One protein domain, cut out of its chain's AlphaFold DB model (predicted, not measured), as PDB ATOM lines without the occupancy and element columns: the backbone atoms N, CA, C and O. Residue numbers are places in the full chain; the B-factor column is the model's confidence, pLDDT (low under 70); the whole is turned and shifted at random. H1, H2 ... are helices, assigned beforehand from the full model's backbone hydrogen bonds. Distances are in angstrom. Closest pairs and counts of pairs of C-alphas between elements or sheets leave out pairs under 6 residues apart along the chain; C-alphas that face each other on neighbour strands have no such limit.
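Overview. This is residues 13 to 35 and 49 to 97 of the 98 residues of an uncharacterized protein of Rubripirellula reticaptiva (UniProt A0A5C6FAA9). Look first for one long helix, H1, whose first half lies in the open mouth of a V made by H2 and H3, while the short helix H4 crosses that same half nearly at right angles. The end of H1, residues 30 to 35, sticks out free. The printed part has 72 residues with four named helices, H1, H2, H3 and H4 in chain order, no named strand, and the class all helix. It is only just compact, close to loose, with a radius of gyration of the C-alphas of 12.9 A and spans of 41 by 28 by 20 A.

Arrangement. Start from H1, residues 13 to 35, the hub, which touches the three other helices. H4, residues 87 to 95, touches its residues 14 to 21 alone; the closest C-alphas, Ala 17 and Ile 91, are 5.4 A apart, and the helices are only just about perpendicular at 71 degrees. H3, residues 68 to 82, touches H1 with residues 76 to 80 alone, the closest C-alphas being Ile 22 and Ala 80 at 5.8 A, at a steep tilt of 44 degrees, the same way. H2, residues 52 to 63, only just touches H1, with 3 pairs of C-alphas within 8 A, the closest those of Tyr 16 and Phe 52 at 6.8 A. H2 and H3 touch, closest at C-alphas 62 and 68, 4.5 A, at a steep tilt of 56 degrees, opposite ways. H2 and H4 are apart. In H1, H2, H3 and H4 every O i to N i+4 pair is within hydrogen-bond range.

Along the chain. Find C-alpha 13 at (-36.063, -23.574, 3.328); from there H1 runs 32.7 A to Tyr 35. H3 measures 21.0 A, H2 16.4 A, and H4 12.7 A, ending at C-alpha 95 at (-43.948, -27.417, 0.054).

Size, cuts and confidence. The farthest C-alphas, Tyr 35 and Leu 66, are 41.7 A apart. Residues 36 to 48 are not printed, and C-alphas 35 and 49 stand 20.5 A apart across this cut. The links H2 to H3 and H3 to H4 are tight. Residues 95 to 97 are under pLDDT 70.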
ATOM      1  N   THR A  13     -34.823 -23.701   4.105       96.00
ATOM      2  CA  THR A  13     -36.063 -23.574   3.328       96.00
ATOM      3  C   THR A  13     -37.285 -23.452   4.236       96.00
ATOM      4  O   THR A  13     -38.088 -22.539   4.070       96.00
ATOM      5  N   GLN A  14     -37.388 -24.296   5.264       96.44
ATOM      6  CA  GLN A  14     -38.486 -24.229   6.233       96.44
ATOM      7  C   GLN A  14     -38.459 -22.924   7.043       96.44
ATOM      8  O   GLN A  14     -39.494 -22.291   7.239       96.44
ATOM      9  N   LEU A  15     -37.275 -22.461   7.458       96.56
ATOM     10  CA  LEU A  15     -37.120 -21.156   8.108       96.56
ATOM     11  C   LEU A  15     -37.537 -20.003   7.192       96.56
ATOM     12  O   LEU A  15     -38.104 -19.019   7.670       96.56
ATOM     13  N   TYR A  16     -37.286 -20.114   5.887       97.56
ATOM     14  CA  TYR A  16     -37.734 -19.122   4.919       97.56
ATOM     15  C   TYR A  16     -39.264 -19.093   4.797       97.56
ATOM     16  O   TYR A  16     -39.842 -18.005   4.755       97.56
ATOM     17  N   ALA A  17     -39.942 -20.245   4.838       96.75
ATOM     18  CA  ALA A  17     -41.405 -20.296   4.908       96.75
ATOM     19  C   ALA A  17     -41.945 -19.558   6.147       96.75
ATOM     20  O   ALA A  17     -42.844 -18.719   6.039       96.75
ATOM     21  N   VAL A  18     -41.340 -19.801   7.316       96.50
ATOM     22  CA  VAL A  18     -41.684 -19.103   8.567       96.50
ATOM     23  C   VAL A  18     -41.451 -17.596   8.433       96.50
ATOM     24  O   VAL A  18     -42.324 -16.798   8.778       96.50
ATOM     25  N   TYR A  19     -40.306 -17.193   7.878       97.44
ATOM     26  CA  TYR A  19     -39.997 -15.794   7.586       97.44
ATOM     27  C   TYR A  19     -41.054 -15.143   6.684       97.44
ATOM     28  O   TYR A  19     -41.510 -14.037   6.981       97.44
ATOM     29  N   LEU A  20     -41.481 -15.817   5.614       97.38
ATOM     30  CA  LEU A  20     -42.519 -15.306   4.717       97.38
ATOM     31  C   LEU A  20     -43.863 -15.147   5.433       97.38
ATOM     32  O   LEU A  20     -44.540 -14.135   5.228       97.38
ATOM     33  N   GLY A  21     -44.226 -16.104   6.291       96.19
ATOM     34  CA  GLY A  21     -45.414 -16.023   7.139       96.19
ATOM     35  C   GLY A  21     -45.386 -14.784   8.038       96.19
ATOM     36  O   GLY A  21     -46.328 -13.988   8.027       96.19
ATOM     37  N   ILE A  22     -44.264 -14.565   8.730       96.94
ATOM     38  CA  ILE A  22     -44.029 -13.390   9.584       96.94
ATOM     39  C   ILE A  22     -44.118 -12.097   8.769       96.94
ATOM     40  O   ILE A  22     -44.875 -11.195   9.122       96.94
ATOM     41  N   ALA A  23     -43.371 -12.003   7.667       96.94
ATOM     42  CA  ALA A  23     -43.315 -10.802   6.840       96.94
ATOM     43  C   ALA A  23     -44.696 -10.436   6.280       96.94
ATOM     44  O   ALA A  23     -45.059  -9.260   6.225       96.94
ATOM     45  N   ARG A  24     -45.488 -11.440   5.884       95.81
ATOM     46  CA  ARG A  24     -46.844 -11.239   5.371       95.81
ATOM     47  C   ARG A  24     -47.800 -10.776   6.467       95.81
ATOM     48  O   ARG A  24     -48.609  -9.885   6.208       95.81
ATOM     49  N   ALA A  25     -47.724 -11.366   7.657       95.88
ATOM     50  CA  ALA A  25     -48.547 -10.968   8.795       95.88
ATOM     51  C   ALA A  25     -48.242  -9.526   9.232       95.88
ATOM     52  O   ALA A  25     -49.164  -8.720   9.352       95.88
ATOM     53  N   ASP A  26     -46.961  -9.175   9.360       96.06
ATOM     54  CA  ASP A  26     -46.502  -7.817   9.665       96.06
ATOM     55  C   ASP A  26     -46.945  -6.801   8.599       96.06
ATOM     56  O   ASP A  26     -47.521  -5.764   8.922       96.06
ATOM     57  N   TRP A  27     -46.766  -7.110   7.309       94.88
ATOM     58  CA  TRP A  27     -47.220  -6.228   6.228       94.88
ATOM     59  C   TRP A  27     -48.735  -5.984   6.268       94.88
ATOM     60  O   TRP A  27     -49.174  -4.838   6.146       94.88
ATOM     61  N   LYS A  28     -49.540  -7.036   6.487       93.69
ATOM     62  CA  LYS A  28     -50.995  -6.897   6.651       93.69
ATOM     63  C   LYS A  28     -51.332  -6.033   7.862       93.69
ATOM     64  O   LYS A  28     -52.149  -5.127   7.736       93.69
ATOM     65  N   TRP A  29     -50.683  -6.281   9.000       93.88
ATOM     66  CA  TRP A  29     -50.909  -5.519  10.224       93.88
ATOM     67  C   TRP A  29     -50.594  -4.034  10.030       93.88
ATOM     68  O   TRP A  29     -51.442  -3.195  10.318       93.88
ATOM     69  N   ARG A  30     -49.436  -3.699   9.446       93.25
ATOM     70  CA  ARG A  30     -49.055  -2.309   9.145       93.25
ATOM     71  C   ARG A  30     -50.036  -1.633   8.193       93.25
ATOM     72  O   ARG A  30     -50.400  -0.480   8.409       93.25
ATOM     73  N   ARG A  31     -50.504  -2.349   7.168       93.38
ATOM     74  CA  ARG A  31     -51.514  -1.830   6.238       93.38
ATOM     75  C   ARG A  31     -52.836  -1.537   6.954       93.38
ATOM     76  O   ARG A  31     -53.385  -0.456   6.771       93.38
ATOM     77  N   THR A  32     -53.334  -2.467   7.765       93.69
ATOM     78  CA  THR A  32     -54.575  -2.275   8.530       93.69
ATOM     79  C   THR A  32     -54.426  -1.178   9.582       93.69
ATOM     80  O   THR A  32     -55.354  -0.407   9.778       93.69
ATOM     81  N   ALA A  33     -53.263  -1.047  10.219       93.94
ATOM     82  CA  ALA A  33     -53.008   0.032  11.169       93.94
ATOM     83  C   ALA A  33     -53.020   1.416  10.495       93.94
ATOM     84  O   ALA A  33     -53.532   2.370  11.071       93.94
ATOM     85  N   ALA A  34     -52.486   1.524   9.274       94.19
ATOM     86  CA  ALA A  34     -52.417   2.789   8.544       94.19
ATOM     87  C   ALA A  34     -53.737   3.182   7.860       94.19
ATOM     88  O   ALA A  34     -54.070   4.363   7.812       94.19
ATOM     89  N   TYR A  35     -54.473   2.212   7.309       94.12
ATOM     90  CA  TYR A  35     -55.622   2.484   6.430       94.12
ATOM     91  C   TYR A  35     -56.932   1.832   6.894       94.12
ATOM     92  O   TYR A  35     -57.975   2.022   6.272       94.12
ATOM     93  N   PRO A  49     -41.037  -9.140   0.256       95.94
ATOM     94  CA  PRO A  49     -40.127  -9.793   1.192       95.94
ATOM     95  C   PRO A  49     -38.748 -10.019   0.551       95.94
ATOM     96  O   PRO A  49     -38.572  -9.849  -0.657       95.94
ATOM     97  N   LEU A  50     -37.765 -10.414   1.362       96.00
ATOM     98  CA  LEU A  50     -36.480 -10.904   0.866       96.00
ATOM     99  C   LEU A  50     -36.709 -12.125  -0.024       96.00
ATOM    100  O   LEU A  50     -37.581 -12.939   0.274       96.00
ATOM    101  N   THR A  51     -35.901 -12.261  -1.073       96.44
ATOM    102  CA  THR A  51     -35.847 -13.497  -1.858       96.44
ATOM    103  C   THR A  51     -35.194 -14.615  -1.048       96.44
ATOM    104  O   THR A  51     -34.503 -14.352  -0.056       96.44
ATOM    105  N   PHE A  52     -35.383 -15.861  -1.490       96.44
ATOM    106  CA  PHE A  52     -34.774 -17.017  -0.842       96.44
ATOM    107  C   PHE A  52     -33.247 -16.904  -0.804       96.44
ATOM    108  O   PHE A  52     -32.674 -17.020   0.272       96.44
ATOM    109  N   ASP A  53     -32.603 -16.553  -1.919       97.50
ATOM    110  CA  ASP A  53     -31.140 -16.433  -1.992       97.50
ATOM    111  C   ASP A  53     -30.590 -15.395  -1.008       97.50
ATOM    112  O   ASP A  53     -29.611 -15.639  -0.302       97.50
ATOM    113  N   VAL A  54     -31.254 -14.238  -0.892       97.31
ATOM    114  CA  VAL A  54     -30.849 -13.193   0.058       97.31
ATOM    115  C   VAL A  54     -31.077 -13.648   1.499       97.31
ATOM    116  O   VAL A  54     -30.269 -13.346   2.379       97.31
ATOM    117  N   PHE A  55     -32.166 -14.370   1.765       97.00
ATOM    118  CA  PHE A  55     -32.427 -14.944   3.081       97.00
ATOM    119  C   PHE A  55     -31.384 -16.008   3.446       97.00
ATOM    120  O   PHE A  55     -30.807 -15.950   4.531       97.00
ATOM    121  N   GLN A  56     -31.086 -16.925   2.529       96.44
ATOM    122  CA  GLN A  56     -30.072 -17.959   2.695       96.44
ATOM    123  C   GLN A  56     -28.693 -17.342   2.931       96.44
ATOM    124  O   GLN A  56     -28.006 -17.750   3.863       96.44
ATOM    125  N   GLN A  57     -28.314 -16.307   2.176       96.50
ATOM    126  CA  GLN A  57     -27.056 -15.599   2.402       96.50
ATOM    127  C   GLN A  57     -26.976 -15.033   3.826       96.50
ATOM    128  O   GLN A  57     -25.948 -15.164   4.487       96.50
ATOM    129  N   ARG A  58     -28.071 -14.454   4.340       95.06
ATOM    130  CA  ARG A  58     -28.132 -13.956   5.725       95.06
ATOM    131  C   ARG A  58     -28.014 -15.074   6.756       95.06
ATOM    132  O   ARG A  58     -27.356 -14.862   7.770       95.06
ATOM    133  N   MET A  59     -28.614 -16.238   6.504       94.25
ATOM    134  CA  MET A  59     -28.449 -17.419   7.359       94.25
ATOM    135  C   MET A  59     -26.986 -17.862   7.392       94.25
ATOM    136  O   MET A  59     -26.422 -18.009   8.471       94.25
ATOM    137  N   THR A  60     -26.343 -17.983   6.230       95.19
ATOM    138  CA  THR A  60     -24.922 -18.338   6.122       95.19
ATOM    139  C   THR A  60     -24.031 -17.347   6.870       95.19
ATOM    140  O   THR A  60     -23.149 -17.757   7.621       95.19
ATOM    141  N   THR A  61     -24.277 -16.041   6.720       94.62
ATOM    142  CA  THR A  61     -23.539 -15.003   7.454       94.62
ATOM    143  C   THR A  61     -23.793 -15.061   8.960       94.62
ATOM    144  O   THR A  61     -22.876 -14.842   9.740       94.62
ATOM    145  N   ALA A  62     -25.013 -15.365   9.405       93.25
ATOM    146  CA  ALA A  62     -25.288 -15.530  10.831       93.25
ATOM    147  C   ALA A  62     -24.533 -16.738  11.408       93.25
ATOM    148  O   ALA A  62     -23.963 -16.645  12.492       93.25
ATOM    149  N   SER A  63     -24.467 -17.846  10.668       92.81
ATOM    150  CA  SER A  63     -23.757 -19.057  11.089       92.81
ATOM    151  C   SER A  63     -22.238 -18.888  11.200       92.81
ATOM    152  O   SER A  63     -21.603 -19.684  11.887       92.81
ATOM    153  N   SER A  64     -21.638 -17.870  10.570       95.12
ATOM    154  CA  SER A  64     -20.196 -17.605  10.696       95.12
ATOM    155  C   SER A  64     -19.812 -16.864  11.982       95.12
ATOM    156  O   SER A  64     -18.627 -16.740  12.287       95.12
ATOM    157  N   VAL A  65     -20.794 -16.378  12.747       94.44
ATOM    158  CA  VAL A  65     -20.587 -15.673  14.016       94.44
ATOM    159  C   VAL A  65     -20.981 -16.581  15.177       94.44
ATOM    160  O   VAL A  65     -21.948 -17.340  15.094       94.44
ATOM    161  N   LEU A  66     -20.255 -16.481  16.296       95.00
ATOM    162  CA  LEU A  66     -20.538 -17.242  17.512       95.00
ATOM    163  C   LEU A  66     -22.020 -17.109  17.910       95.00
ATOM    164  O   LEU A  66     -22.490 -16.015  18.222       95.00
ATOM    165  N   ARG A  67     -22.743 -18.238  17.907       92.88
ATOM    166  CA  ARG A  67     -24.178 -18.346  18.254       92.88
ATOM    167  C   ARG A  67     -25.128 -17.514  17.378       92.88
ATOM    168  O   ARG A  67     -26.266 -17.243  17.781       92.88
ATOM    169  N   GLY A  68     -24.700 -17.096  16.186       93.31
ATOM    170  CA  GLY A  68     -25.535 -16.280  15.305       93.31
ATOM    171  C   GLY A  68     -26.764 -17.029  14.780       93.31
ATOM    172  O   GLY A  68     -27.855 -16.456  14.782       93.31
ATOM    173  N   ASP A  69     -26.632 -18.317  14.435       93.44
ATOM    174  CA  ASP A  69     -27.770 -19.147  14.000       93.44
ATOM    175  C   ASP A  69     -28.821 -19.310  15.114       93.44
ATOM    176  O   ASP A  69     -29.997 -18.998  14.918       93.44
ATOM    177  N   GLU A  70     -28.394 -19.680  16.329       94.25
ATOM    178  CA  GLU A  70     -29.275 -19.772  17.508       94.25
ATOM    179  C   GLU A  70     -30.040 -18.463  17.746       94.25
ATOM    180  O   GLU A  70     -31.257 -18.457  17.946       94.25
ATOM    181  N   SER A  71     -29.325 -17.336  17.695       94.19
ATOM    182  CA  SER A  71     -29.892 -16.010  17.939       94.19
ATOM    183  C   SER A  71     -30.931 -15.629  16.885       94.19
ATOM    184  O   SER A  71     -31.977 -15.054  17.214       94.19
ATOM    185  N   LEU A  72     -30.670 -15.967  15.620       93.88
ATOM    186  CA  LEU A  72     -31.577 -15.705  14.508       93.88
ATOM    187  C   LEU A  72     -32.831 -16.580  14.603       93.88
ATOM    188  O   LEU A  72     -33.943 -16.054  14.516       93.88
ATOM    189  N   ARG A  73     -32.683 -17.879  14.882       95.44
ATOM    190  CA  ARG A  73     -33.815 -18.795  15.103       95.44
ATOM    191  C   ARG A  73     -34.672 -18.363  16.286       95.44
ATOM    192  O   ARG A  73     -35.891 -18.286  16.165       95.44
ATOM    193  N   ALA A  74     -34.056 -17.989  17.405       95.38
ATOM    194  CA  ALA A  74     -34.779 -17.485  18.568       95.38
ATOM    195  C   ALA A  74     -35.547 -16.193  18.244       95.38
ATOM    196  O   ALA A  74     -36.675 -15.998  18.701       95.38
ATOM    197  N   ARG A  75     -34.968 -15.306  17.425       95.31
ATOM    198  CA  ARG A  75     -35.659 -14.107  16.938       95.31
ATOM    199  C   ARG A  75     -36.853 -14.462  16.052       95.31
ATOM    200  O   ARG A  75     -37.924 -13.902  16.278       95.31
ATOM    201  N   LEU A  76     -36.696 -15.375  15.094       95.88
ATOM    202  CA  LEU A  76     -37.799 -15.833  14.242       95.88
ATOM    203  C   LEU A  76     -38.915 -16.477  15.071       95.88
ATOM    204  O   LEU A  76     -40.077 -16.152  14.857       95.88
ATOM    205  N   SER A  77     -38.573 -17.295  16.068       97.12
ATOM    206  CA  SER A  77     -39.539 -17.908  16.989       97.12
ATOM    207  C   SER A  77     -40.364 -16.854  17.734       97.12
ATOM    208  O   SER A  77     -41.595 -16.893  17.723       97.12
ATOM    209  N   ARG A  78     -39.702 -15.833  18.302       97.25
ATOM    210  CA  ARG A  78     -40.388 -14.711  18.966       97.25
ATOM    211  C   ARG A  78     -41.297 -13.937  18.013       97.25
ATOM    212  O   ARG A  78     -42.403 -13.566  18.393       97.25
ATOM    213  N   GLN A  79     -40.844 -13.690  16.785       96.75
ATOM    214  CA  GLN A  79     -41.638 -12.981  15.782       96.75
ATOM    215  C   GLN A  79     -42.843 -13.807  15.318       96.75
ATOM    216  O   GLN A  79     -43.938 -13.261  15.217       96.75
ATOM    217  N   ALA A  80     -42.675 -15.112  15.091       96.50
ATOM    218  CA  ALA A  80     -43.771 -16.011  14.745       96.50
ATOM    219  C   ALA A  80     -44.846 -16.011  15.840       96.50
ATOM    220  O   ALA A  80     -46.024 -15.835  15.534       96.50
ATOM    221  N   ALA A  81     -44.442 -16.097  17.111       96.06
ATOM    222  CA  ALA A  81     -45.365 -16.010  18.238       96.06
ATOM    223  C   ALA A  81     -46.091 -14.650  18.288       96.06
ATOM    224  O   ALA A  81     -47.317 -14.607  18.394       96.06
ATOM    225  N   ALA A  82     -45.359 -13.538  18.142       95.69
ATOM    226  CA  ALA A  82     -45.928 -12.187  18.173       95.69
ATOM    227  C   ALA A  82     -46.974 -11.957  17.069       95.69
ATOM    228  O   ALA A  82     -48.039 -11.396  17.328       95.69
ATOM    229  N   TYR A  83     -46.700 -12.437  15.856       95.12
ATOM    230  CA  TYR A  83     -47.607 -12.318  14.711       95.12
ATOM    231  C   TYR A  83     -48.599 -13.480  14.577       95.12
ATOM    232  O   TYR A  83     -49.361 -13.513  13.612       95.12
ATOM    233  N   ARG A  84     -48.623 -14.412  15.542       94.81
ATOM    234  CA  ARG A  84     -49.483 -15.609  15.549       94.81
ATOM    235  C   ARG A  84     -49.362 -16.439  14.265       94.81
ATOM    236  O   ARG A  84     -50.358 -16.932  13.742       94.81
ATOM    237  N   VAL A  85     -48.141 -16.576  13.757       94.69
ATOM    238  CA  VAL A  85     -47.839 -17.418  12.597       94.69
ATOM    239  C   VAL A  85     -47.844 -18.877  13.037       94.69
ATOM    240  O   VAL A  85     -47.120 -19.255  13.956       94.69
ATOM    241  N   ASP A  86     -48.655 -19.683  12.362       93.88
ATOM    242  CA  ASP A  86     -48.604 -21.138  12.452       93.88
ATOM    243  C   ASP A  86     -47.415 -21.640  11.617       93.88
ATOM    244  O   ASP A  86     -47.395 -21.495  10.392       93.88
ATOM    245  N   VAL A  87     -46.385 -22.141  12.301       92.81
ATOM    246  CA  VAL A  87     -45.124 -22.586  11.689       92.81
ATOM    247  C   VAL A  87     -45.336 -23.821  10.825       92.81
ATOM    248  O   VAL A  87     -44.815 -23.862   9.710       92.81
ATOM    249  N   ASP A  88     -46.125 -24.786  11.293       92.94
ATOM    250  CA  ASP A  88     -46.368 -26.030  10.565       92.94
ATOM    251  C   ASP A  88     -47.153 -25.739   9.287       92.94
ATOM    252  O   ASP A  88     -46.741 -26.133   8.193       92.94
ATOM    253  N   ALA A  89     -48.215 -24.935   9.394       91.75
ATOM    254  CA  ALA A  89     -48.984 -24.510   8.228       91.75
ATOM    255  C   ALA A  89     -48.139 -23.682   7.244       91.75
ATOM    256  O   ALA A  89     -48.250 -23.860   6.025       91.75
ATOM    257  N   ALA A  90     -47.269 -22.796   7.746       90.50
ATOM    258  CA  ALA A  90     -46.364 -22.019   6.903       90.50
ATOM    259  C   ALA A  90     -45.434 -22.936   6.096       90.50
ATOM    260  O   ALA A  90     -45.319 -22.763   4.880       90.50
ATOM    261  N   ILE A  91     -44.834 -23.940   6.740       92.38
ATOM    262  CA  ILE A  91     -43.949 -24.912   6.090       92.38
ATOM    263  C   ILE A  91     -44.714 -25.731   5.044       92.38
ATOM    264  O   ILE A  91     -44.287 -25.791   3.891       92.38
ATOM    265  N   SER A  92     -45.870 -26.301   5.403       89.06
ATOM    266  CA  SER A  92     -46.672 -27.119   4.482       89.06
ATOM    267  C   SER A  92     -47.131 -26.343   3.247       89.06
ATOM    268  O   SER A  92     -47.110 -26.881   2.141       89.06
ATOM    269  N   SER A  93     -47.502 -25.069   3.410       78.88
ATOM    270  CA  SER A  93     -47.940 -24.218   2.297       78.88
ATOM    271  C   SER A  93     -46.831 -23.934   1.281       78.88
ATOM    272  O   SER A  93     -47.109 -23.784   0.094       78.88
ATOM    273  N   GLN A  94     -45.570 -23.892   1.725       74.44
ATOM    274  CA  GLN A  94     -44.444 -23.675   0.823       74.44
ATOM    275  C   GLN A  94     -44.088 -24.955   0.060       74.44
ATOM    276  O   GLN A  94     -43.753 -24.881  -1.118       74.44
ATOM    277  N   SER A  95     -44.208 -26.123   0.698       62.25
ATOM    278  CA  SER A  95     -43.948 -27.417   0.054       62.25
ATOM    279  C   SER A  95     -44.929 -27.754  -1.070       62.25
ATOM    280  O   SER A  95     -44.588 -28.543  -1.937       62.25
ATOM    281  N   GLN A  96     -46.132 -27.173  -1.065       58.47
ATOM    282  CA  GLN A  96     -47.127 -27.351  -2.131       58.47
ATOM    283  C   GLN A  96     -46.955 -26.371  -3.303       58.47
ATOM    284  O   GLN A  96     -47.585 -26.545  -4.341       58.47
ATOM    285  N   ALA A  97     -46.154 -25.318  -3.122       55.19
ATOM    286  CA  ALA A  97     -45.929 -24.270  -4.117       55.19
ATOM    287  C   ALA A  97     -44.605 -24.432  -4.890       55.19
ATOM    288  O   ALA A  97     -44.309 -23.595  -5.745       55.19
TER     289      ALA A  97